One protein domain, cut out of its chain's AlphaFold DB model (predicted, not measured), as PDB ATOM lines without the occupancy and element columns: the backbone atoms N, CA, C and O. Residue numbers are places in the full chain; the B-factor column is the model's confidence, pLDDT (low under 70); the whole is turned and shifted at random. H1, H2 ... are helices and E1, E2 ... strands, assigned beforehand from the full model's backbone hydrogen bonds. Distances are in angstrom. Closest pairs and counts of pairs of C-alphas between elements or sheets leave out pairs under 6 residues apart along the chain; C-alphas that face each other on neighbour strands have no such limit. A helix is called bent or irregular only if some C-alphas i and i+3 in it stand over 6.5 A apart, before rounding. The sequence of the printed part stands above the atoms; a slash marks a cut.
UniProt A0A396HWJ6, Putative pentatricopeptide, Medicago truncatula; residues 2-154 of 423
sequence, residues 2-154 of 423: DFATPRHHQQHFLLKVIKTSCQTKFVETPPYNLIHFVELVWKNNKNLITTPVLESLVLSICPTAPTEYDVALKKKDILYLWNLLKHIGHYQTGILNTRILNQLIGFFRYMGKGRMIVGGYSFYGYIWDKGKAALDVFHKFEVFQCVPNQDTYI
ATOM      1  N   ASP A   2      16.708  -8.274   2.668       38.81
ATOM      2  CA  ASP A   2      17.911  -9.107   2.647       38.81
ATOM      3  C   ASP A   2      19.149  -8.228   2.818       38.81
ATOM      4  O   ASP A   2      19.551  -7.494   1.913       38.81
ATOM      5  N   PHE A   3      19.759  -8.288   4.001       42.34
ATOM      6  CA  PHE A   3      21.072  -7.705   4.238       42.34
ATOM      7  C   PHE A   3      22.120  -8.568   3.536       42.34
ATOM      8  O   PHE A   3      22.601  -9.568   4.069       42.34
ATOM      9  N   ALA A   4      22.485  -8.178   2.318       47.53
ATOM     10  CA  ALA A   4      23.641  -8.744   1.648       47.53
ATOM     11  C   ALA A   4      24.889  -8.559   2.537       47.53
ATOM     12  O   ALA A   4      25.192  -7.454   2.987       47.53
ATOM     13  N   THR A   5      25.620  -9.638   2.816       57.88
ATOM     14  CA  THR A   5      26.815  -9.599   3.679       57.88
ATOM     15  C   THR A   5      27.879  -8.610   3.146       57.88
ATOM     16  O   THR A   5      27.909  -8.331   1.942       57.88
ATOM     17  N   PRO A   6      28.798  -8.075   3.981       67.81
ATOM     18  CA  PRO A   6      29.841  -7.130   3.543       67.81
ATOM     19  C   PRO A   6      30.673  -7.624   2.347       67.81
ATOM     20  O   PRO A   6      31.081  -6.843   1.490       67.81
ATOM     21  N   ARG A   7      30.845  -8.947   2.235       63.62
ATOM     22  CA  ARG A   7      31.498  -9.611   1.097       63.62
ATOM     23  C   ARG A   7      30.741  -9.430  -0.220       63.62
ATOM     24  O   ARG A   7      31.359  -9.152  -1.242       63.62
ATOM     25  N   HIS A   8      29.415  -9.534  -0.192       68.69
ATOM     26  CA  HIS A   8      28.576  -9.341  -1.375       68.69
ATOM     27  C   HIS A   8      28.654  -7.893  -1.886       68.69
ATOM     28  O   HIS A   8      28.716  -7.657  -3.091       68.69
ATOM     29  N   HIS A   9      28.745  -6.916  -0.978       74.38
ATOM     30  CA  HIS A   9      28.943  -5.509  -1.337       74.38
ATOM     31  C   HIS A   9      30.298  -5.262  -2.018       74.38
ATOM     32  O   HIS A   9      30.361  -4.543  -3.015       74.38
ATOM     33  N   GLN A  10      31.370  -5.898  -1.534       76.25
ATOM     34  CA  GLN A  10      32.706  -5.796  -2.131       76.25
ATOM     35  C   GLN A  10      32.789  -6.469  -3.511       76.25
ATOM     36  O   GLN A  10      33.377  -5.907  -4.434       76.25
ATOM     37  N   GLN A  11      32.156  -7.632  -3.689       77.19
ATOM     38  CA  GLN A  11      32.066  -8.301  -4.995       77.19
ATOM     39  C   GLN A  11      31.245  -7.480  -5.998       77.19
ATOM     40  O   GLN A  11      31.660  -7.298  -7.143       77.19
ATOM     41  N   HIS A  12      30.113  -6.925  -5.561       78.50
ATOM     42  CA  HIS A  12      29.290  -6.044  -6.385       78.50
ATOM     43  C   HIS A  12      30.039  -4.762  -6.781       78.50
ATOM     44  O   HIS A  12      29.957  -4.329  -7.931       78.50
ATOM     45  N   PHE A  13      30.819  -4.181  -5.862       81.94
ATOM     46  CA  PHE A  13      31.702  -3.055  -6.163       81.94
ATOM     47  C   PHE A  13      32.724  -3.422  -7.243       81.94
ATOM     48  O   PHE A  13      32.846  -2.698  -8.227       81.94
ATOM     49  N   LEU A  14      33.396  -4.568  -7.114       80.81
ATOM     50  CA  LEU A  14      34.388  -5.019  -8.090       80.81
ATOM     51  C   LEU A  14      33.778  -5.233  -9.487       80.81
ATOM     52  O   LEU A  14      34.332  -4.776 -10.484       80.81
ATOM     53  N   LEU A  15      32.596  -5.856  -9.560       80.69
ATOM     54  CA  LEU A  15      31.839  -6.000 -10.808       80.69
ATOM     55  C   LEU A  15      31.470  -4.642 -11.411       80.69
ATOM     56  O   LEU A  15      31.531  -4.470 -12.629       80.69
ATOM     57  N   LYS A  16      31.086  -3.671 -10.576       81.69
ATOM     58  CA  LYS A  16      30.760  -2.315 -11.024       81.69
ATOM     59  C   LYS A  16      31.996  -1.593 -11.553       81.69
ATOM     60  O   LYS A  16      31.899  -0.994 -12.613       81.69
ATOM     61  N   VAL A  17      33.151  -1.720 -10.895       80.62
ATOM     62  CA  VAL A  17      34.434  -1.179 -11.384       80.62
ATOM     63  C   VAL A  17      34.767  -1.754 -12.761       80.62
ATOM     64  O   VAL A  17      34.953  -0.984 -13.696       80.62
ATOM     65  N   ILE A  18      34.734  -3.084 -12.925       79.81
ATOM     66  CA  ILE A  18      35.003  -3.738 -14.218       79.81
ATOM     67  C   ILE A  18      34.038  -3.233 -15.303       79.81
ATOM     68  O   ILE A  18      34.468  -2.882 -16.399       79.81
ATOM     69  N   LYS A  19      32.736  -3.149 -15.003       76.31
ATOM     70  CA  LYS A  19      31.726  -2.678 -15.964       76.31
ATOM     71  C   LYS A  19      31.904  -1.201 -16.325       76.31
ATOM     72  O   LYS A  19      31.844  -0.856 -17.503       76.31
ATOM     73  N   THR A  20      32.127  -0.335 -15.338       74.12
ATOM     74  CA  THR A  20      32.259   1.113 -15.545       74.12
ATOM     75  C   THR A  20      33.537   1.451 -16.307       74.12
ATOM     76  O   THR A  20      33.454   2.211 -17.268       74.12
ATOM     77  N   SER A  21      34.668   0.812 -15.983       69.62
ATOM     78  CA  SER A  21      35.930   0.967 -16.725       69.62
ATOM     79  C   SER A  21      35.814   0.596 -18.209       69.62
ATOM     80  O   SER A  21      36.621   1.050 -19.013       69.62
ATOM     81  N   CYS A  22      34.809  -0.197 -18.594       60.94
ATOM     82  CA  CYS A  22      34.566  -0.587 -19.985       60.94
ATOM     83  C   CYS A  22      33.520   0.268 -20.711       60.94
ATOM     84  O   CYS A  22      33.506   0.290 -21.940       60.94
ATOM     85  N   GLN A  23      32.637   0.955 -19.983       57.06
ATOM     86  CA  GLN A  23      31.579   1.793 -20.562       57.06
ATOM     87  C   GLN A  23      32.039   3.233 -20.810       57.06
ATOM     88  O   GLN A  23      31.573   3.883 -21.748       57.06
ATOM     89  N   THR A  24      32.970   3.743 -20.005       51.75
ATOM     90  CA  THR A  24      33.512   5.092 -20.172       51.75
ATOM     91  C   THR A  24      34.553   5.114 -21.289       51.75
ATOM     92  O   THR A  24      35.751   5.069 -21.034       51.75
ATOM     93  N   LYS A  25      34.104   5.254 -22.543       47.53
ATOM     94  CA  LYS A  25      34.961   5.506 -23.725       47.53
ATOM     95  C   LYS A  25      35.852   6.764 -23.625       47.53
ATOM     96  O   LYS A  25      36.610   7.031 -24.543       47.53
ATOM     97  N   PHE A  26      35.744   7.544 -22.544       38.47
ATOM     98  CA  PHE A  26      36.410   8.837 -22.362       38.47
ATOM     99  C   PHE A  26      37.648   8.817 -21.455       38.47
ATOM    100  O   PHE A  26      38.374   9.803 -21.416       38.47
ATOM    101  N   VAL A  27      37.929   7.714 -20.756       43.94
ATOM    102  CA  VAL A  27      39.207   7.518 -20.057       43.94
ATOM    103  C   VAL A  27      39.633   6.090 -20.342       43.94
ATOM    104  O   VAL A  27      39.124   5.152 -19.729       43.94
ATOM    105  N   GLU A  28      40.510   5.923 -21.329       49.72
ATOM    106  CA  GLU A  28      41.150   4.652 -21.657       49.72
ATOM    107  C   GLU A  28      41.882   4.142 -20.416       49.72
ATOM    108  O   GLU A  28      43.042   4.465 -20.185       49.72
ATOM    109  N   THR A  29      41.211   3.360 -19.571       54.97
ATOM    110  CA  THR A  29      41.936   2.525 -18.621       54.97
ATOM    111  C   THR A  29      42.505   1.391 -19.466       54.97
ATOM    112  O   THR A  29      41.715   0.591 -19.979       54.97
ATOM    113  N   PRO A  30      43.832   1.316 -19.680       66.38
ATOM    114  CA  PRO A  30      44.411   0.278 -20.517       66.38
ATOM    115  C   PRO A  30      43.994  -1.095 -19.976       66.38
ATOM    116  O   PRO A  30      44.011  -1.275 -18.752       66.38
ATOM    117  N   PRO A  31      43.639  -2.073 -20.830       72.81
ATOM    118  CA  PRO A  31      43.251  -3.414 -20.389       72.81
ATOM    119  C   PRO A  31      44.250  -4.023 -19.393       72.81
ATOM    120  O   PRO A  31      43.844  -4.647 -18.415       72.81
ATOM    121  N   TYR A  32      45.542  -3.740 -19.576       77.44
ATOM    122  CA  TYR A  32      46.617  -4.067 -18.640       77.44
ATOM    123  C   TYR A  32      46.359  -3.623 -17.187       77.44
ATOM    124  O   TYR A  32      46.506  -4.424 -16.263       77.44
ATOM    125  N   ASN A  33      45.927  -2.376 -16.964       81.62
ATOM    126  CA  ASN A  33      45.691  -1.834 -15.620       81.62
ATOM    127  C   ASN A  33      44.531  -2.551 -14.920       81.62
ATOM    128  O   ASN A  33      44.582  -2.776 -13.711       81.62
ATOM    129  N   LEU A  34      43.508  -2.952 -15.681       83.19
ATOM    130  CA  LEU A  34      42.382  -3.716 -15.150       83.19
ATOM    131  C   LEU A  34      42.807  -5.136 -14.748       83.19
ATOM    132  O   LEU A  34      42.420  -5.608 -13.679       83.19
ATOM    133  N   ILE A  35      43.637  -5.797 -15.563       86.06
ATOM    134  CA  ILE A  35      44.178  -7.125 -15.233       86.06
ATOM    135  C   ILE A  35      45.048  -7.039 -13.973       86.06
ATOM    136  O   ILE A  35      44.880  -7.847 -13.061       86.06
ATOM    137  N   HIS A  36      45.925  -6.035 -13.884       86.25
ATOM    138  CA  HIS A  36      46.793  -5.837 -12.723       86.25
ATOM    139  C   HIS A  36      46.006  -5.519 -11.444       86.25
ATOM    140  O   HIS A  36      46.317  -6.040 -10.373       86.25
ATOM    141  N   PHE A  37      44.942  -4.715 -11.544       85.94
ATOM    142  CA  PHE A  37      44.044  -4.459 -10.418       85.94
ATOM    143  C   PHE A  37      43.406  -5.754  -9.902       85.94
ATOM    144  O   PHE A  37      43.434  -6.019  -8.700       85.94
ATOM    145  N   VAL A  38      42.881  -6.595 -10.800       86.38
ATOM    146  CA  VAL A  38      42.289  -7.883 -10.410       86.38
ATOM    147  C   VAL A  38      43.344  -8.828  -9.829       86.38
ATOM    148  O   VAL A  38      43.069  -9.499  -8.834       86.38
ATOM    149  N   GLU A  39      44.559  -8.846 -10.374       89.38
ATOM    150  CA  GLU A  39      45.683  -9.608  -9.821       89.38
ATOM    151  C   GLU A  39      46.037  -9.165  -8.392       89.38
ATOM    152  O   GLU A  39      46.234 -10.006  -7.512       89.38
ATOM    153  N   LEU A  40      46.086  -7.857  -8.134       88.56
ATOM    154  CA  LEU A  40      46.359  -7.309  -6.805       88.56
ATOM    155  C   LEU A  40      45.250  -7.678  -5.811       88.56
ATOM    156  O   LEU A  40      45.532  -8.122  -4.695       88.56
ATOM    157  N   VAL A  41      43.985  -7.540  -6.222       87.19
ATOM    158  CA  VAL A  41      42.831  -7.941  -5.404       87.19
ATOM    159  C   VAL A  41      42.883  -9.436  -5.102       87.19
ATOM    160  O   VAL A  41      42.642  -9.829  -3.963       87.19
ATOM    161  N   TRP A  42      43.246 -10.262  -6.081       89.69
ATOM    162  CA  TRP A  42      43.390 -11.701  -5.896       89.69
ATOM    163  C   TRP A  42      44.490 -12.059  -4.888       89.69
ATOM    164  O   TRP A  42      44.250 -12.869  -3.991       89.69
ATOM    165  N   LYS A  43      45.671 -11.434  -4.990       88.69
ATOM    166  CA  LYS A  43      46.795 -11.658  -4.062       88.69
ATOM    167  C   LYS A  43      46.432 -11.298  -2.622       88.69
ATOM    168  O   LYS A  43      46.791 -12.036  -1.708       88.69
ATOM    169  N   ASN A  44      45.688 -10.208  -2.434       87.38
ATOM    170  CA  ASN A  44      45.334  -9.700  -1.109       87.38
ATOM    171  C   ASN A  44      44.081 -10.366  -0.520       87.38
ATOM    172  O   ASN A  44      44.000 -10.564   0.687       87.38
ATOM    173  N   ASN A  45      43.092 -10.699  -1.352       84.81
ATOM    174  CA  ASN A  45      41.785 -11.200  -0.929       84.81
ATOM    175  C   ASN A  45      41.219 -12.212  -1.937       84.81
ATOM    176  O   ASN A  45      40.251 -11.952  -2.656       84.81
ATOM    177  N   LYS A  46      41.786 -13.421  -1.918       84.12
ATOM    178  CA  LYS A  46      41.418 -14.558  -2.783       84.12
ATOM    179  C   LYS A  46      39.913 -14.859  -2.855       84.12
ATOM    180  O   LYS A  46      39.437 -15.291  -3.898       84.12
ATOM    181  N   ASN A  47      39.165 -14.605  -1.778       82.06
ATOM    182  CA  ASN A  47      37.724 -14.888  -1.672       82.06
ATOM    183  C   ASN A  47      36.827 -13.884  -2.423       82.06
ATOM    184  O   ASN A  47      35.633 -14.133  -2.598       82.06
ATOM    185  N   LEU A  48      37.363 -12.726  -2.825       84.12
ATOM    186  CA  LEU A  48      36.613 -11.725  -3.594       84.12
ATOM    187  C   LEU A  48      36.575 -12.056  -5.087       84.12
ATOM    188  O   LEU A  48      35.652 -11.635  -5.786       84.12
ATOM    189  N   ILE A  49      37.548 -12.830  -5.567       87.94
ATOM    190  CA  ILE A  49      37.600 -13.286  -6.950       87.94
ATOM    191  C   ILE A  49      36.708 -14.510  -7.093       87.94
ATOM    192  O   ILE A  49      36.966 -15.567  -6.528       87.94
ATOM    193  N   THR A  50      35.631 -14.334  -7.844       89.00
ATOM    194  CA  THR A  50      34.617 -15.355  -8.107       89.00
ATOM    195  C   THR A  50      34.454 -15.546  -9.609       89.00
ATOM    196  O   THR A  50      34.902 -14.715 -10.403       89.00
ATOM    197  N   THR A  51      33.775 -16.617 -10.019       90.06
ATOM    198  CA  THR A  51      33.494 -16.884 -11.435       90.06
ATOM    199  C   THR A  51      32.844 -15.692 -12.151       90.06
ATOM    200  O   THR A  51      33.379 -15.297 -13.184       90.06
ATOM    201  N   PRO A  52      31.803 -15.015 -11.614       89.38
ATOM    202  CA  PRO A  52      31.199 -13.858 -12.287       89.38
ATOM    203  C   PRO A  52      32.154 -12.670 -12.463       89.38
ATOM    204  O   PRO A  52      32.068 -11.934 -13.446       89.38
ATOM    205  N   VAL A  53      33.077 -12.476 -11.514       87.75
ATOM    206  CA  VAL A  53      34.118 -11.444 -11.605       87.75
ATOM    207  C   VAL A  53      35.060 -11.739 -12.769       87.75
ATOM    208  O   VAL A  53      35.325 -10.849 -13.577       87.75
ATOM    209  N   LEU A  54      35.539 -12.982 -12.876       90.00
ATOM    210  CA  LEU A  54      36.429 -13.388 -13.964       90.00
ATOM    211  C   LEU A  54      35.710 -13.393 -15.315       90.00
ATOM    212  O   LEU A  54      36.281 -12.921 -16.292       90.00
ATOM    213  N   GLU A  55      34.452 -13.835 -15.376       89.75
ATOM    214  CA  GLU A  55      33.622 -13.719 -16.580       89.75
ATOM    215  C   GLU A  55      33.515 -12.269 -17.044       89.75
ATOM    216  O   GLU A  55      33.736 -11.983 -18.219       89.75
ATOM    217  N   SER A  56      33.220 -11.340 -16.127       86.75
ATOM    218  CA  SER A  56      33.132  -9.920 -16.464       86.75
ATOM    219  C   SER A  56      34.473  -9.376 -16.953       86.75
ATOM    220  O   SER A  56      34.490  -8.638 -17.933       86.75
ATOM    221  N   LEU A  57      35.588  -9.744 -16.311       88.94
ATOM    222  CA  LEU A  57      36.929  -9.328 -16.729       88.94
ATOM    223  C   LEU A  57      37.257  -9.825 -18.144       88.94
ATOM    224  O   LEU A  57      37.720  -9.051 -18.983       88.94
ATOM    225  N   VAL A  58      37.005 -11.106 -18.423       88.56
ATOM    226  CA  VAL A  58      37.275 -11.692 -19.740       88.56
ATOM    227  C   VAL A  58      36.350 -11.101 -20.802       88.56
ATOM    228  O   VAL A  58      36.836 -10.758 -21.873       88.56
ATOM    229  N   LEU A  59      35.065 -10.878 -20.511       85.12
ATOM    230  CA  LEU A  59      34.133 -10.191 -21.419       85.12
ATOM    231  C   LEU A  59      34.575  -8.776 -21.776       85.12
ATOM    232  O   LEU A  59      34.482  -8.374 -22.936       85.12
ATOM    233  N   SER A  60      35.082  -8.045 -20.793       82.00
ATOM    234  CA  SER A  60      35.599  -6.692 -20.958       82.00
ATOM    235  C   SER A  60      36.822  -6.623 -21.878       82.00
ATOM    236  O   SER A  60      36.957  -5.700 -22.683       82.00
ATOM    237  N   ILE A  61      37.726  -7.597 -21.770       81.62
ATOM    238  CA  ILE A  61      38.991  -7.597 -22.518       81.62
ATOM    239  C   ILE A  61      38.821  -8.273 -23.883       81.62
ATOM    240  O   ILE A  61      39.306  -7.747 -24.889       81.62
ATOM    241  N   CYS A  62      38.090  -9.388 -23.919       82.19
ATOM    242  CA  CYS A  62      37.861 -10.258 -25.068       82.19
ATOM    243  C   CYS A  62      36.384 -10.218 -25.510       82.19
ATOM    244  O   CYS A  62      35.647 -11.170 -25.248       82.19
ATOM    245  N   PRO A  63      35.912  -9.159 -26.190       74.62
ATOM    246  CA  PRO A  63      34.530  -9.086 -26.665       74.62
ATOM    247  C   PRO A  63      34.180 -10.225 -27.635       74.62
ATOM    248  O   PRO A  63      35.024 -10.710 -28.387       74.62
ATOM    249  N   THR A  64      32.904 -10.622 -27.647       66.44
ATOM    250  CA  THR A  64      32.378 -11.759 -28.429       66.44
ATOM    251  C   THR A  64      32.518 -11.580 -29.948       66.44
ATOM    252  O   THR A  64      32.637 -12.562 -30.678       66.44
ATOM    253  N   ALA A  65      32.529 -10.334 -30.427       66.56
ATOM    254  CA  ALA A  65      32.724  -9.975 -31.830       66.56
ATOM    255  C   ALA A  65      33.799  -8.876 -31.934       66.56
ATOM    256  O   ALA A  65      33.462  -7.692 -31.936       66.56
ATOM    257  N   PRO A  66      35.092  -9.242 -31.946       64.50
ATOM    258  CA  PRO A  66      36.170  -8.262 -32.005       64.50
ATOM    259  C   PRO A  66      36.267  -7.625 -33.396       64.50
ATOM    260  O   PRO A  66      36.171  -8.319 -34.411       64.50
ATOM    261  N   THR A  67      36.497  -6.314 -33.450       63.81
ATOM    262  CA  THR A  67      36.864  -5.617 -34.693       63.81
ATOM    263  C   THR A  67      38.361  -5.790 -34.984       63.81
ATOM    264  O   THR A  67      39.143  -6.110 -34.086       63.81
ATOM    265  N   GLU A  68      38.809  -5.568 -36.227       57.62
ATOM    266  CA  GLU A  68      40.246  -5.631 -36.566       57.62
ATOM    267  C   GLU A  68      41.094  -4.664 -35.718       57.62
ATOM    268  O   GLU A  68      42.235  -4.975 -35.370       57.62
ATOM    269  N   TYR A  69      40.506  -3.535 -35.312       55.28
ATOM    270  CA  TYR A  69      41.124  -2.551 -34.425       55.28
ATOM    271  C   TYR A  69      41.301  -3.081 -32.988       55.28
ATOM    272  O   TYR A  69      42.368  -2.916 -32.393       55.28
ATOM    273  N   ASP A  70      40.310  -3.808 -32.453       59.44
ATOM    274  CA  ASP A  70      40.377  -4.420 -31.112       59.44
ATOM    275  C   ASP A  70      41.487  -5.476 -30.993       59.44
ATOM    276  O   ASP A  70      42.062  -5.681 -29.921       59.44
ATOM    277  N   VAL A  71      41.783  -6.165 -32.097       60.00
ATOM    278  CA  VAL A  71      42.737  -7.279 -32.160       60.00
ATOM    279  C   VAL A  71      44.194  -6.805 -32.112       60.00
ATOM    280  O   VAL A  71      45.029  -7.454 -31.476       60.00
ATOM    281  N   ALA A  72      44.517  -5.691 -32.775       57.03
ATOM    282  CA  ALA A  72      45.891  -5.195 -32.875       57.03
ATOM    283  C   ALA A  72      46.405  -4.606 -31.549       57.03
ATOM    284  O   ALA A  72      47.562  -4.825 -31.185       57.03
ATOM    285  N   LEU A  73      45.539  -3.912 -30.806       57.88
ATOM    286  CA  LEU A  73      45.916  -3.182 -29.592       57.88
ATOM    287  C   LEU A  73      46.047  -4.073 -28.347       57.88
ATOM    288  O   LEU A  73      46.811  -3.746 -27.447       57.88
ATOM    289  N   LYS A  74      45.364  -5.225 -28.300       67.75
ATOM    290  CA  LYS A  74      45.214  -6.027 -27.066       67.75
ATOM    291  C   LYS A  74      46.095  -7.276 -26.980       67.75
ATOM    292  O   LYS A  74      45.987  -8.038 -26.022       67.75
ATOM    293  N   LYS A  75      46.987  -7.524 -27.951       71.12
ATOM    294  CA  LYS A  75      47.753  -8.790 -28.038       71.12
ATOM    295  C   LYS A  75      48.531  -9.119 -26.753       71.12
ATOM    296  O   LYS A  75      48.472 -10.255 -26.286       71.12
ATOM    297  N   LYS A  76      49.276  -8.152 -26.205       75.88
ATOM    298  CA  LYS A  76      50.062  -8.345 -24.970       75.88
ATOM    299  C   LYS A  76      49.154  -8.517 -23.753       75.88
ATOM    300  O   LYS A  76      49.407  -9.391 -22.930       75.88
ATOM    301  N   ASP A  77      48.071  -7.751 -23.699       80.00
ATOM    302  CA  ASP A  77      47.112  -7.782 -22.596       80.00
ATOM    303  C   ASP A  77      46.400  -9.130 -22.491       80.00
ATOM    304  O   ASP A  77      46.183  -9.628 -21.395       80.00
ATOM    305  N   ILE A  78      46.090  -9.773 -23.616       82.88
ATOM    306  CA  ILE A  78      45.415 -11.080 -23.621       82.88
ATOM    307  C   ILE A  78      46.343 -12.194 -23.142       82.88
ATOM    308  O   ILE A  78      45.907 -13.083 -22.416       82.88
ATOM    309  N   LEU A  79      47.627 -12.147 -23.509       82.88
ATOM    310  CA  LEU A  79      48.613 -13.088 -22.971       82.88
ATOM    311  C   LEU A  79      48.814 -12.868 -21.465       82.88
ATOM    312  O   LEU A  79      48.916 -13.834 -20.712       82.88
ATOM    313  N   TYR A  80      48.807 -11.610 -21.017       85.88
ATOM    314  CA  TYR A  80      48.868 -11.277 -19.595       85.88
ATOM    315  C   TYR A  80      47.623 -11.763 -18.837       85.88
ATOM    316  O   TYR A  80      47.741 -12.388 -17.784       85.88
ATOM    317  N   LEU A  81      46.434 -11.571 -19.415       89.25
ATOM    318  CA  LEU A  81      45.174 -12.100 -18.900       89.25
ATOM    319  C   LEU A  81      45.209 -13.628 -18.810       89.25
ATOM    320  O   LEU A  81      44.829 -14.184 -17.783       89.25
ATOM    321  N   TRP A  82      45.698 -14.311 -19.849       91.69
ATOM    322  CA  TRP A  82      45.839 -15.763 -19.824       91.69
ATOM    323  C   TRP A  82      46.782 -16.217 -18.710       91.69
ATOM    324  O   TRP A  82      46.428 -17.114 -17.949       91.69
ATOM    325  N   ASN A  83      47.932 -15.562 -18.544       90.25
ATOM    326  CA  ASN A  83      48.853 -15.869 -17.454       90.25
ATOM    327  C   ASN A  83      48.183 -15.702 -16.085       90.25
ATOM    328  O   ASN A  83      48.293 -16.609 -15.261       90.25
ATOM    329  N   LEU A  84      47.448 -14.610 -15.849       91.12
ATOM    330  CA  LEU A  84      46.707 -14.416 -14.600       91.12
ATOM    331  C   LEU A  84      45.705 -15.553 -14.361       91.12
ATOM    332  O   LEU A  84      45.707 -16.163 -13.293       91.12
ATOM    333  N   LEU A  85      44.873 -15.868 -15.354       92.56
ATOM    334  CA  LEU A  85      43.858 -16.915 -15.230       92.56
ATOM    335  C   LEU A  85      44.494 -18.289 -15.016       92.56
ATOM    336  O   LEU A  85      44.021 -19.051 -14.177       92.56
ATOM    337  N   LYS A  86      45.609 -18.577 -15.691       92.38
ATOM    338  CA  LYS A  86      46.392 -19.801 -15.498       92.38
ATOM    339  C   LYS A  86      46.889 -19.923 -14.061       92.38
ATOM    340  O   LYS A  86      46.772 -20.995 -13.475       92.38
ATOM    341  N   HIS A  87      47.386 -18.833 -13.472       90.88
ATOM    342  CA  HIS A  87      47.772 -18.817 -12.061       90.88
ATOM    343  C   HIS A  87      46.555 -19.048 -11.160       90.88
ATOM    344  O   HIS A  87      46.585 -19.960 -10.341       90.88
ATOM    345  N   ILE A  88      45.464 -18.301 -11.345       90.19
ATOM    346  CA  ILE A  88      44.244 -18.451 -10.534       90.19
ATOM    347  C   ILE A  88      43.725 -19.895 -10.574       90.19
ATOM    348  O   ILE A  88      43.511 -20.486  -9.519       90.19
ATOM    349  N   GLY A  89      43.598 -20.487 -11.765       88.00
ATOM    350  CA  GLY A  89      43.099 -21.852 -11.949       88.00
ATOM    351  C   GLY A  89      43.982 -22.935 -11.323       88.00
ATOM    352  O   GLY A  89      43.473 -23.983 -10.938       88.00
ATOM    353  N   HIS A  90      45.285 -22.684 -11.166       88.56
ATOM    354  CA  HIS A  90      46.190 -23.599 -10.465       88.56
ATOM    355  C   HIS A  90      46.037 -23.556  -8.936       88.56
ATOM    356  O   HIS A  90      46.278 -24.567  -8.280       88.56
ATOM    357  N   TYR A  91      45.635 -22.418  -8.363       87.56
ATOM    358  CA  TYR A  91      45.483 -22.258  -6.910       87.56
ATOM    359  C   TYR A  91      44.040 -22.393  -6.416       87.56
ATOM    360  O   TYR A  91      43.830 -22.634  -5.228       87.56
ATOM    361  N   GLN A  92      43.052 -22.180  -7.283       85.00
ATOM    362  CA  GLN A  92      41.636 -22.194  -6.932       85.00
ATOM    363  C   GLN A  92      40.840 -23.001  -7.957       85.00
ATOM    364  O   GLN A  92      40.570 -22.547  -9.071       85.00
ATOM    365  N   THR A  93      40.435 -24.201  -7.554       83.75
ATOM    366  CA  THR A  93      39.603 -25.087  -8.369       83.75
ATOM    367  C   THR A  93      38.156 -24.587  -8.423       83.75
ATOM    368  O   THR A  93      37.653 -23.976  -7.481       83.75
ATOM    369  N   GLY A  94      37.482 -24.805  -9.556       83.62
ATOM    370  CA  GLY A  94      36.060 -24.483  -9.736       83.62
ATOM    371  C   GLY A  94      35.717 -23.008  -9.987       83.62
ATOM    372  O   GLY A  94      34.551 -22.700 -10.216       83.62
ATOM    373  N   ILE A  95      36.691 -22.087  -9.976       89.06
ATOM    374  CA  ILE A  95      36.430 -20.667 -10.283       89.06
ATOM    375  C   ILE A  95      36.397 -20.420 -11.796       89.06
ATOM    376  O   ILE A  95      35.565 -19.648 -12.278       89.06
ATOM    377  N   LEU A  96      37.290 -21.062 -12.549       92.38
ATOM    378  CA  LEU A  96      37.262 -21.021 -14.008       92.38
ATOM    379  C   LEU A  96      36.186 -21.971 -14.528       92.38
ATOM    380  O   LEU A  96      36.003 -23.061 -13.992       92.38
ATOM    381  N   ASN A  97      35.490 -21.554 -15.582       92.75
ATOM    382  CA  ASN A  97      34.480 -22.362 -16.245       92.75
ATOM    383  C   ASN A  97      34.711 -22.393 -17.762       92.75
ATOM    384  O   ASN A  97      35.486 -21.610 -18.323       92.75
ATOM    385  N   THR A  98      33.984 -23.278 -18.441       93.25
ATOM    386  CA  THR A  98      34.049 -23.458 -19.897       93.25
ATOM    387  C   THR A  98      33.801 -22.159 -20.668       93.25
ATOM    388  O   THR A  98      34.442 -21.924 -21.688       93.25
ATOM    389  N   ARG A  99      32.926 -21.272 -20.173       91.88
ATOM    390  CA  ARG A  99      32.611 -19.994 -20.829       91.88
ATOM    391  C   ARG A  99      33.820 -19.057 -20.871       91.88
ATOM    392  O   ARG A  99      34.136 -18.542 -21.941       91.88
ATOM    393  N   ILE A 100      34.502 -18.875 -19.738       92.56
ATOM    394  CA  ILE A 100      35.711 -18.041 -19.627       92.56
ATOM    395  C   ILE A 100      36.788 -18.542 -20.596       92.56
ATOM    396  O   ILE A 100      37.354 -17.765 -21.367       92.56
ATOM    397  N   LEU A 101      37.056 -19.850 -20.582       94.06
ATOM    398  CA  LEU A 101      38.111 -20.446 -21.401       94.06
ATOM    399  C   LEU A 101      37.770 -20.402 -22.898       94.06
ATOM    400  O   LEU A 101      38.618 -20.029 -23.709       94.06
ATOM    401  N   ASN A 102      36.522 -20.691 -23.279       93.31
ATOM    402  CA  ASN A 102      36.082 -20.598 -24.674       93.31
ATOM    403  C   ASN A 102      36.169 -19.179 -25.222       93.31
ATOM    404  O   ASN A 102      36.484 -18.995 -26.395       93.31
ATOM    405  N   GLN A 103      35.916 -18.175 -24.389       90.69
ATOM    406  CA  GLN A 103      36.028 -16.784 -24.795       90.69
ATOM    407  C   GLN A 103      37.473 -16.391 -25.123       90.69
ATOM    408  O   GLN A 103      37.710 -15.709 -26.122       90.69
ATOM    409  N   LEU A 104      38.445 -16.888 -24.351       90.38
ATOM    410  CA  LEU A 104      39.866 -16.728 -24.668       90.38
ATOM    411  C   LEU A 104      40.234 -17.432 -25.975       90.38
ATOM    412  O   LEU A 104      40.823 -16.805 -26.854       90.38
ATOM    413  N   ILE A 105      39.860 -18.708 -26.135       90.25
ATOM    414  CA  ILE A 105      40.135 -19.481 -27.361       90.25
ATOM    415  C   ILE A 105      39.505 -18.786 -28.577       90.25
ATOM    416  O   ILE A 105      40.160 -18.593 -29.604       90.25
ATOM    417  N   GLY A 106      38.252 -18.346 -28.451       86.50
ATOM    418  CA  GLY A 106      37.530 -17.604 -29.478       86.50
ATOM    419  C   GLY A 106      38.236 -16.305 -29.865       86.50
ATOM    420  O   GLY A 106      38.293 -15.971 -31.050       86.50
ATOM    421  N   PHE A 107      38.844 -15.604 -28.906       84.75
ATOM    422  CA  PHE A 107      39.639 -14.414 -29.195       84.75
ATOM    423  C   PHE A 107      40.976 -14.760 -29.871       84.75
ATOM    424  O   PHE A 107      41.323 -14.151 -30.887       84.75
ATOM    425  N   PHE A 108      41.697 -15.783 -29.391       83.06
ATOM    426  CA  PHE A 108      42.928 -16.282 -30.025       83.06
ATOM    427  C   PHE A 108      42.704 -16.673 -31.494       83.06
ATOM    428  O   PHE A 108      43.551 -16.373 -32.340       83.06
ATOM    429  N   ARG A 109      41.533 -17.238 -31.817       78.50
ATOM    430  CA  ARG A 109      41.096 -17.524 -33.193       78.50
ATOM    431  C   ARG A 109      41.059 -16.272 -34.077       78.50
ATOM    432  O   ARG A 109      41.552 -16.311 -35.204       78.50
ATOM    433  N   TYR A 110      40.469 -15.168 -33.613       73.06
ATOM    434  CA  TYR A 110      40.364 -13.933 -34.410       73.06
ATOM    435  C   TYR A 110      41.703 -13.222 -34.575       73.06
ATOM    436  O   TYR A 110      41.980 -12.663 -35.639       73.06
ATOM    437  N   MET A 111      42.579 -13.315 -33.572       66.88
ATOM    438  CA  MET A 111      43.916 -12.736 -33.662       66.88
ATOM    439  C   MET A 111      44.760 -13.332 -34.801       66.88
ATOM    440  O   MET A 111      45.746 -12.713 -35.201       66.88
ATOM    441  N   GLY A 112      44.405 -14.505 -35.335       52.84
ATOM    442  CA  GLY A 112      45.104 -15.163 -36.442       52.84
ATOM    443  C   GLY A 112      44.866 -14.568 -37.840       52.84
ATOM    444  O   GLY A 112      45.563 -14.963 -38.765       52.84
ATOM    445  N   LYS A 113      43.917 -13.633 -38.024       52.38
ATOM    446  CA  LYS A 113      43.492 -13.156 -39.362       52.38
ATOM    447  C   LYS A 113      43.958 -11.749 -39.767       52.38
ATOM    448  O   LYS A 113      43.599 -11.285 -40.842       52.38
ATOM    449  N   GLY A 114      44.740 -11.063 -38.935       45.66
ATOM    450  CA  GLY A 114      45.112  -9.664 -39.174       45.66
ATOM    451  C   GLY A 114      46.195  -9.481 -40.243       45.66
ATOM    452  O   GLY A 114      47.323  -9.943 -40.064       45.66
ATOM    453  N   ARG A 115      45.872  -8.748 -41.315       42.22
ATOM    454  CA  ARG A 115      46.829  -8.187 -42.281       42.22
ATOM    455  C   ARG A 115      47.377  -6.885 -41.684       42.22
ATOM    456  O   ARG A 115      46.632  -5.922 -41.550       42.22
ATOM    457  N   MET A 116      48.648  -6.840 -41.286       40.44
ATOM    458  CA  MET A 116      49.255  -5.587 -40.824       40.44
ATOM    459  C   MET A 116      49.732  -4.799 -42.050       40.44
ATOM    460  O   MET A 116      50.723  -5.168 -42.680       40.44
ATOM    461  N   ILE A 117      49.005  -3.741 -42.417       39.88
ATOM    462  CA  ILE A 117      49.453  -2.768 -43.420       39.88
ATOM    463  C   ILE A 117      50.077  -1.601 -42.660       39.88
ATOM    464  O   ILE A 117      49.378  -0.882 -41.950       39.88
ATOM    465  N   VAL A 118      51.387  -1.416 -42.797       38.19
ATOM    466  CA  VAL A 118      52.103  -0.262 -42.239       38.19
ATOM    467  C   VAL A 118      52.818   0.434 -43.392       38.19
ATOM    468  O   VAL A 118      53.615  -0.183 -44.093       38.19
ATOM    469  N   GLY A 119      52.495   1.709 -43.625       39.16
ATOM    470  CA  GLY A 119      53.165   2.532 -44.641       39.16
ATOM    471  C   GLY A 119      52.989   2.057 -46.089       39.16
ATOM    472  O   GLY A 119      53.911   2.193 -46.881       39.16
ATOM    473  N   GLY A 120      51.845   1.455 -46.440       41.12
ATOM    474  CA  GLY A 120      51.596   0.926 -47.792       41.12
ATOM    475  C   GLY A 120      52.216  -0.450 -48.070       41.12
ATOM    476  O   GLY A 120      51.952  -1.031 -49.120       41.12
ATOM    477  N   TYR A 121      52.961  -1.019 -47.117       35.03
ATOM    478  CA  TYR A 121      53.535  -2.358 -47.217       35.03
ATOM    479  C   TYR A 121      52.789  -3.347 -46.310       35.03
ATOM    480  O   TYR A 121      52.523  -3.086 -45.134       35.03
ATOM    481  N   SER A 122      52.437  -4.504 -46.876       40.16
ATOM    482  CA  SER A 122      51.829  -5.629 -46.159       40.16
ATOM    483  C   SER A 122      52.924  -6.438 -45.463       40.16
ATOM    484  O   SER A 122      53.655  -7.169 -46.128       40.16
ATOM    485  N   PHE A 123      53.008  -6.360 -44.134       41.78
ATOM    486  CA  PHE A 123      53.919  -7.186 -43.339       41.78
ATOM    487  C   PHE A 123      53.180  -8.395 -42.749       41.78
ATOM    488  O   PHE A 123      52.279  -8.253 -41.920       41.78
ATOM    489  N   TYR A 124      53.608  -9.603 -43.123       44.97
ATOM    490  CA  TYR A 124      53.285 -10.828 -42.387       44.97
ATOM    491  C   TYR A 124      54.223 -10.928 -41.176       44.97
ATOM    492  O   TYR A 124      55.296 -11.518 -41.246       44.97
ATOM    493  N   GLY A 125      53.862 -10.287 -40.064       41.47
ATOM    494  CA  GLY A 125      54.610 -10.419 -38.811       41.47
ATOM    495  C   GLY A 125      54.485 -11.838 -38.242       41.47
ATOM    496  O   GLY A 125      53.372 -12.336 -38.087       41.47
ATOM    497  N   TYR A 126      55.624 -12.465 -37.926       39.97
ATOM    498  CA  TYR A 126      55.780 -13.837 -37.421       39.97
ATOM    499  C   TYR A 126      54.607 -14.348 -36.550       39.97
ATOM    500  O   TYR A 126      54.312 -13.846 -35.461       39.97
ATOM    501  N   ILE A 127      53.951 -15.395 -37.062       48.53
ATOM    502  CA  ILE A 127      52.680 -16.029 -36.648       48.53
ATOM    503  C   ILE A 127      52.834 -16.953 -35.409       48.53
ATOM    504  O   ILE A 127      51.981 -17.779 -35.105       48.53
ATOM    505  N   TRP A 128      53.910 -16.827 -34.630       45.62
ATOM    506  CA  TRP A 128      54.427 -17.974 -33.869       45.62
ATOM    507  C   TRP A 128      53.767 -18.352 -32.525       45.62
ATOM    508  O   TRP A 128      54.244 -19.286 -31.892       45.62
ATOM    509  N   ASP A 129      52.667 -17.726 -32.080       62.41
ATOM    510  CA  ASP A 129      52.206 -17.939 -30.683       62.41
ATOM    511  C   ASP A 129      50.690 -18.074 -30.446       62.41
ATOM    512  O   ASP A 129      50.247 -18.391 -29.346       62.41
ATOM    513  N   LYS A 130      49.843 -17.836 -31.452       69.25
ATOM    514  CA  LYS A 130      48.406 -17.602 -31.195       69.25
ATOM    515  C   LYS A 130      47.585 -18.879 -31.077       69.25
ATOM    516  O   LYS A 130      46.856 -19.051 -30.106       69.25
ATOM    517  N   GLY A 131      47.715 -19.794 -32.035       73.69
ATOM    518  CA  GLY A 131      47.065 -21.090 -31.890       73.69
ATOM    519  C   GLY A 131      47.799 -22.002 -30.894       73.69
ATOM    520  O   GLY A 131      47.158 -22.861 -30.309       73.69
ATOM    521  N   LYS A 132      49.083 -21.742 -30.583       80.38
ATOM    522  CA  LYS A 132      49.765 -22.358 -29.429       80.38
ATOM    523  C   LYS A 132      49.145 -21.916 -28.106       80.38
ATOM    524  O   LYS A 132      48.885 -22.762 -27.263       80.38
ATOM    525  N   ALA A 133      48.835 -20.627 -27.946       84.94
ATOM    526  CA  ALA A 133      48.101 -20.145 -26.779       84.94
ATOM    527  C   ALA A 133      46.690 -20.752 -26.701       84.94
ATOM    528  O   ALA A 133      46.285 -21.203 -25.637       84.94
ATOM    529  N   ALA A 134      45.968 -20.847 -27.826       88.31
ATOM    530  CA  ALA A 134      44.677 -21.540 -27.864       88.31
ATOM    531  C   ALA A 134      44.792 -23.020 -27.448       88.31
ATOM    532  O   ALA A 134      43.962 -23.497 -26.677       88.31
ATOM    533  N   LEU A 135      45.838 -23.724 -27.901       89.12
ATOM    534  CA  LEU A 135      46.140 -25.096 -27.486       89.12
ATOM    535  C   LEU A 135      46.511 -25.191 -26.000       89.12
ATOM    536  O   LEU A 135      46.027 -26.092 -25.325       89.12
ATOM    537  N   ASP A 136      47.310 -24.264 -25.459       90.31
ATOM    538  CA  ASP A 136      47.632 -24.228 -24.020       90.31
ATOM    539  C   ASP A 136      46.361 -24.035 -23.183       90.31
ATOM    540  O   ASP A 136      46.180 -24.732 -22.187       90.31
ATOM    541  N   VAL A 137      45.434 -23.167 -23.608       92.56
ATOM    542  CA  VAL A 137      44.124 -23.030 -22.945       92.56
ATOM    543  C   VAL A 137      43.329 -24.332 -23.035       92.56
ATOM    544  O   VAL A 137      42.803 -24.788 -22.021       92.56
ATOM    545  N   PHE A 138      43.268 -24.953 -24.217       93.62
ATOM    546  CA  PHE A 138      42.564 -26.220 -24.434       93.62
ATOM    547  C   PHE A 138      43.084 -27.335 -23.513       93.62
ATOM    548  O   PHE A 138      42.298 -27.988 -22.829       93.62
ATOM    549  N   HIS A 139      44.405 -27.506 -23.409       92.62
ATOM    550  CA  HIS A 139      45.026 -28.523 -22.548       92.62
ATOM    551  C   HIS A 139      44.808 -28.274 -21.051       92.62
ATOM    552  O   HIS A 139      44.951 -29.188 -20.240       92.62
ATOM    553  N   LYS A 140      44.433 -27.053 -20.657       94.00
ATOM    554  CA  LYS A 140      44.133 -26.716 -19.262       94.00
ATOM    555  C   LYS A 140      42.694 -26.999 -18.846       94.00
ATOM    556  O   LYS A 140      42.423 -26.930 -17.651       94.00
ATOM    557  N   PHE A 141      41.800 -27.373 -19.764       93.25
ATOM    558  CA  PHE A 141      40.427 -27.753 -19.405       93.25
ATOM    559  C   PHE A 141      40.399 -28.876 -18.365       93.25
ATOM    560  O   PHE A 141      39.728 -28.739 -17.347       93.25
ATOM    561  N   GLU A 142      41.186 -29.934 -18.574       90.62
ATOM    562  CA  GLU A 142      41.265 -31.066 -17.644       90.62
ATOM    563  C   GLU A 142      41.849 -30.648 -16.288       90.62
ATOM    564  O   GLU A 142      41.270 -30.932 -15.241       90.62
ATOM    565  N   VAL A 143      42.944 -29.879 -16.306       91.50
ATOM    566  CA  VAL A 143      43.597 -29.360 -15.092       91.50
ATOM    567  C   VAL A 143      42.644 -28.490 -14.269       91.50
ATOM    568  O   VAL A 143      42.658 -28.545 -13.042       91.50
ATOM    569  N   PHE A 144      41.808 -27.696 -14.936       92.44
ATOM    570  CA  PHE A 144      40.830 -26.817 -14.296       92.44
ATOM    571  C   PHE A 144      39.468 -27.485 -14.075       92.44
ATOM    572  O   PHE A 144      38.535 -26.805 -13.651       92.44
ATOM    573  N   GLN A 145      39.343 -28.791 -14.345       91.06
ATOM    574  CA  GLN A 145      38.103 -29.567 -14.208       91.06
ATOM    575  C   GLN A 145      36.919 -28.954 -14.984       91.06
ATOM    576  O   GLN A 145      35.759 -29.066 -14.589       91.06
ATOM    577  N   CYS A 146      37.211 -28.287 -16.102       92.12
ATOM    578  CA  CYS A 146      36.222 -27.728 -17.013       92.12
ATOM    579  C   CYS A 146      35.853 -28.764 -18.078       92.12
ATOM    580  O   CYS A 146      36.729 -29.383 -18.681       92.12
ATOM    581  N   VAL A 147      34.559 -28.913 -18.365       91.38
ATOM    582  CA  VAL A 147      34.088 -29.822 -19.418       91.38
ATOM    583  C   VAL A 147      34.125 -29.091 -20.767       91.38
ATOM    584  O   VAL A 147      33.422 -28.083 -20.919       91.38
ATOM    585  N   PRO A 148      34.934 -29.542 -21.743       92.62
ATOM    586  CA  PRO A 148      34.963 -28.933 -23.066       92.62
ATOM    587  C   PRO A 148      33.638 -29.197 -23.793       92.62
ATOM    588  O   PRO A 148      33.075 -30.287 -23.708       92.62
ATOM    589  N   ASN A 149      33.139 -28.196 -24.513       92.69
ATOM    590  CA  ASN A 149      31.907 -28.289 -25.298       92.69
ATOM    591  C   ASN A 149      32.196 -28.071 -26.793       92.69
ATOM    592  O   ASN A 149      33.343 -27.864 -27.186       92.69
ATOM    593  N   GLN A 150      31.158 -28.086 -27.632       91.69
ATOM    594  CA  GLN A 150      31.267 -27.844 -29.076       91.69
ATOM    595  C   GLN A 150      32.147 -26.623 -29.426       91.69
ATOM    596  O   GLN A 150      33.066 -26.732 -30.241       91.69
ATOM    597  N   ASP A 151      31.914 -25.475 -28.781       91.12
ATOM    598  CA  ASP A 151      32.687 -24.249 -29.018       91.12
ATOM    599  C   ASP A 151      34.170 -24.427 -28.679       91.12
ATOM    600  O   ASP A 151      35.031 -23.944 -29.416       91.12
ATOM    601  N   THR A 152      34.482 -25.166 -27.610       93.19
ATOM    602  CA  THR A 152      35.862 -25.468 -27.214       93.19
ATOM    603  C   THR A 152      36.621 -26.150 -28.350       93.19
ATOM    604  O   THR A 152      37.701 -25.694 -28.737       93.19
ATOM    605  N   TYR A 153      36.053 -27.209 -28.931       93.06
ATOM    606  CA  TYR A 153      36.693 -27.963 -30.014       93.06
ATOM    607  C   TYR A 153      36.789 -27.135 -31.300       93.06
ATOM    608  O   TYR A 153      37.866 -27.040 -31.893       93.06
ATOM    609  N   ILE A 154      35.699 -26.478 -31.709       90.06
ATOM    610  CA  ILE A 154      35.662 -25.700 -32.954       90.06
ATOM    611  C   ILE A 154      36.616 -24.516 -32.895       90.06
ATOM    612  O   ILE A 154      37.368 -24.292 -33.843       90.06
TER     613      ILE A 154
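What this domain is: This is residues 2 to 154 of the 423 residues of the protein "Putative pentatricopeptide" of Medicago truncatula (UniProt A0A396HWJ6). Six helices lie side by side in two rows of three, H1, H3 and H6 in one and H2, H5 and H7 in the other, forming an up-and-down bundle in which each runs against the one before it in the chain. Short H8 packs on H6, H4 crosses the end of H6, and the tip of the E1-E2 hairpin, residues 117 to 122, sticks out beyond that end. The printed part has 153 residues, with named elements in the order H1 H2 H3 H4 H5 H6 E1 E2 H7 H8; the two strands are antiparallel and the class is mostly helix. It is compact, with a radius of gyration of the C-alphas of 16.6 A and spans of 60 by 40 by 25 A.

Where its parts are: The sheet is E1, residues 116 to 118, and E2, residues 121 to 123, each 6.2 A long; C-alpha 116 is at (49.255, -5.587, -40.824). H6, residues 98 to 111, is 20.0 A long, and H7, residues 130 to 143, is 20.5 A. H7 is irregular, but only just: C-alphas 139 and 142 are 6.7 A apart. H5 covers residues 75 to 91, 25.2 A; H3 51 to 61, 15.5 A; H2 31 to 44, 20.4 A; H4 68 to 73, 9.3 A. H1, residues 6 to 23, is 25.8 A long and begins at C-alpha 6 (29.841, -7.130, 3.543). H8, residues 150 to 154, is 6.2 A long and ends at C-alpha 154 (35.662, -25.700, -32.954).

How they stand to each other: In the hairpin of E1 and E2, N 123 and O 116 are within hydrogen-bond range at 3.0 A. The hub, H6, touches H7, opposite ways at a shallow tilt of 12 degrees, closest at C-alphas 105 and 134, 5.0 A. H6 touches H3 with residues 99 to 104 alone, closest at C-alphas 100 and 55, 5.7 A. H6 touches H8, C-alphas 102 and 152 being closest at 5.5 A. H4 and H6 only just touch, with 3 pairs of C-alphas within 8 A, about perpendicular at 81 degrees. H1 touches H3, the same way, closest at C-alphas 15 and 53, 6.0 A. H5 touches H2 with residues 77 to 84 alone, closest at C-alphas 77 and 32, 5.4 A. H1 and H7 are apart. In H1, H2, H3, H5, H6 and H8 every O i to N i+4 pair is within hydrogen-bond range; H7 has 7 of 10, and H4 0 of 2, with 0 of 3 O i to N i+3 pairs.

The domain as a whole: The C-alphas of Asp 2 and Tyr 121 are farthest apart, 61.7 A. The printed part has no cut and no long link. The mean pLDDT of the printed part is 75.8; residues 2 to 8, 21 to 30, 64 to 74 and 111 to 130 are under 70.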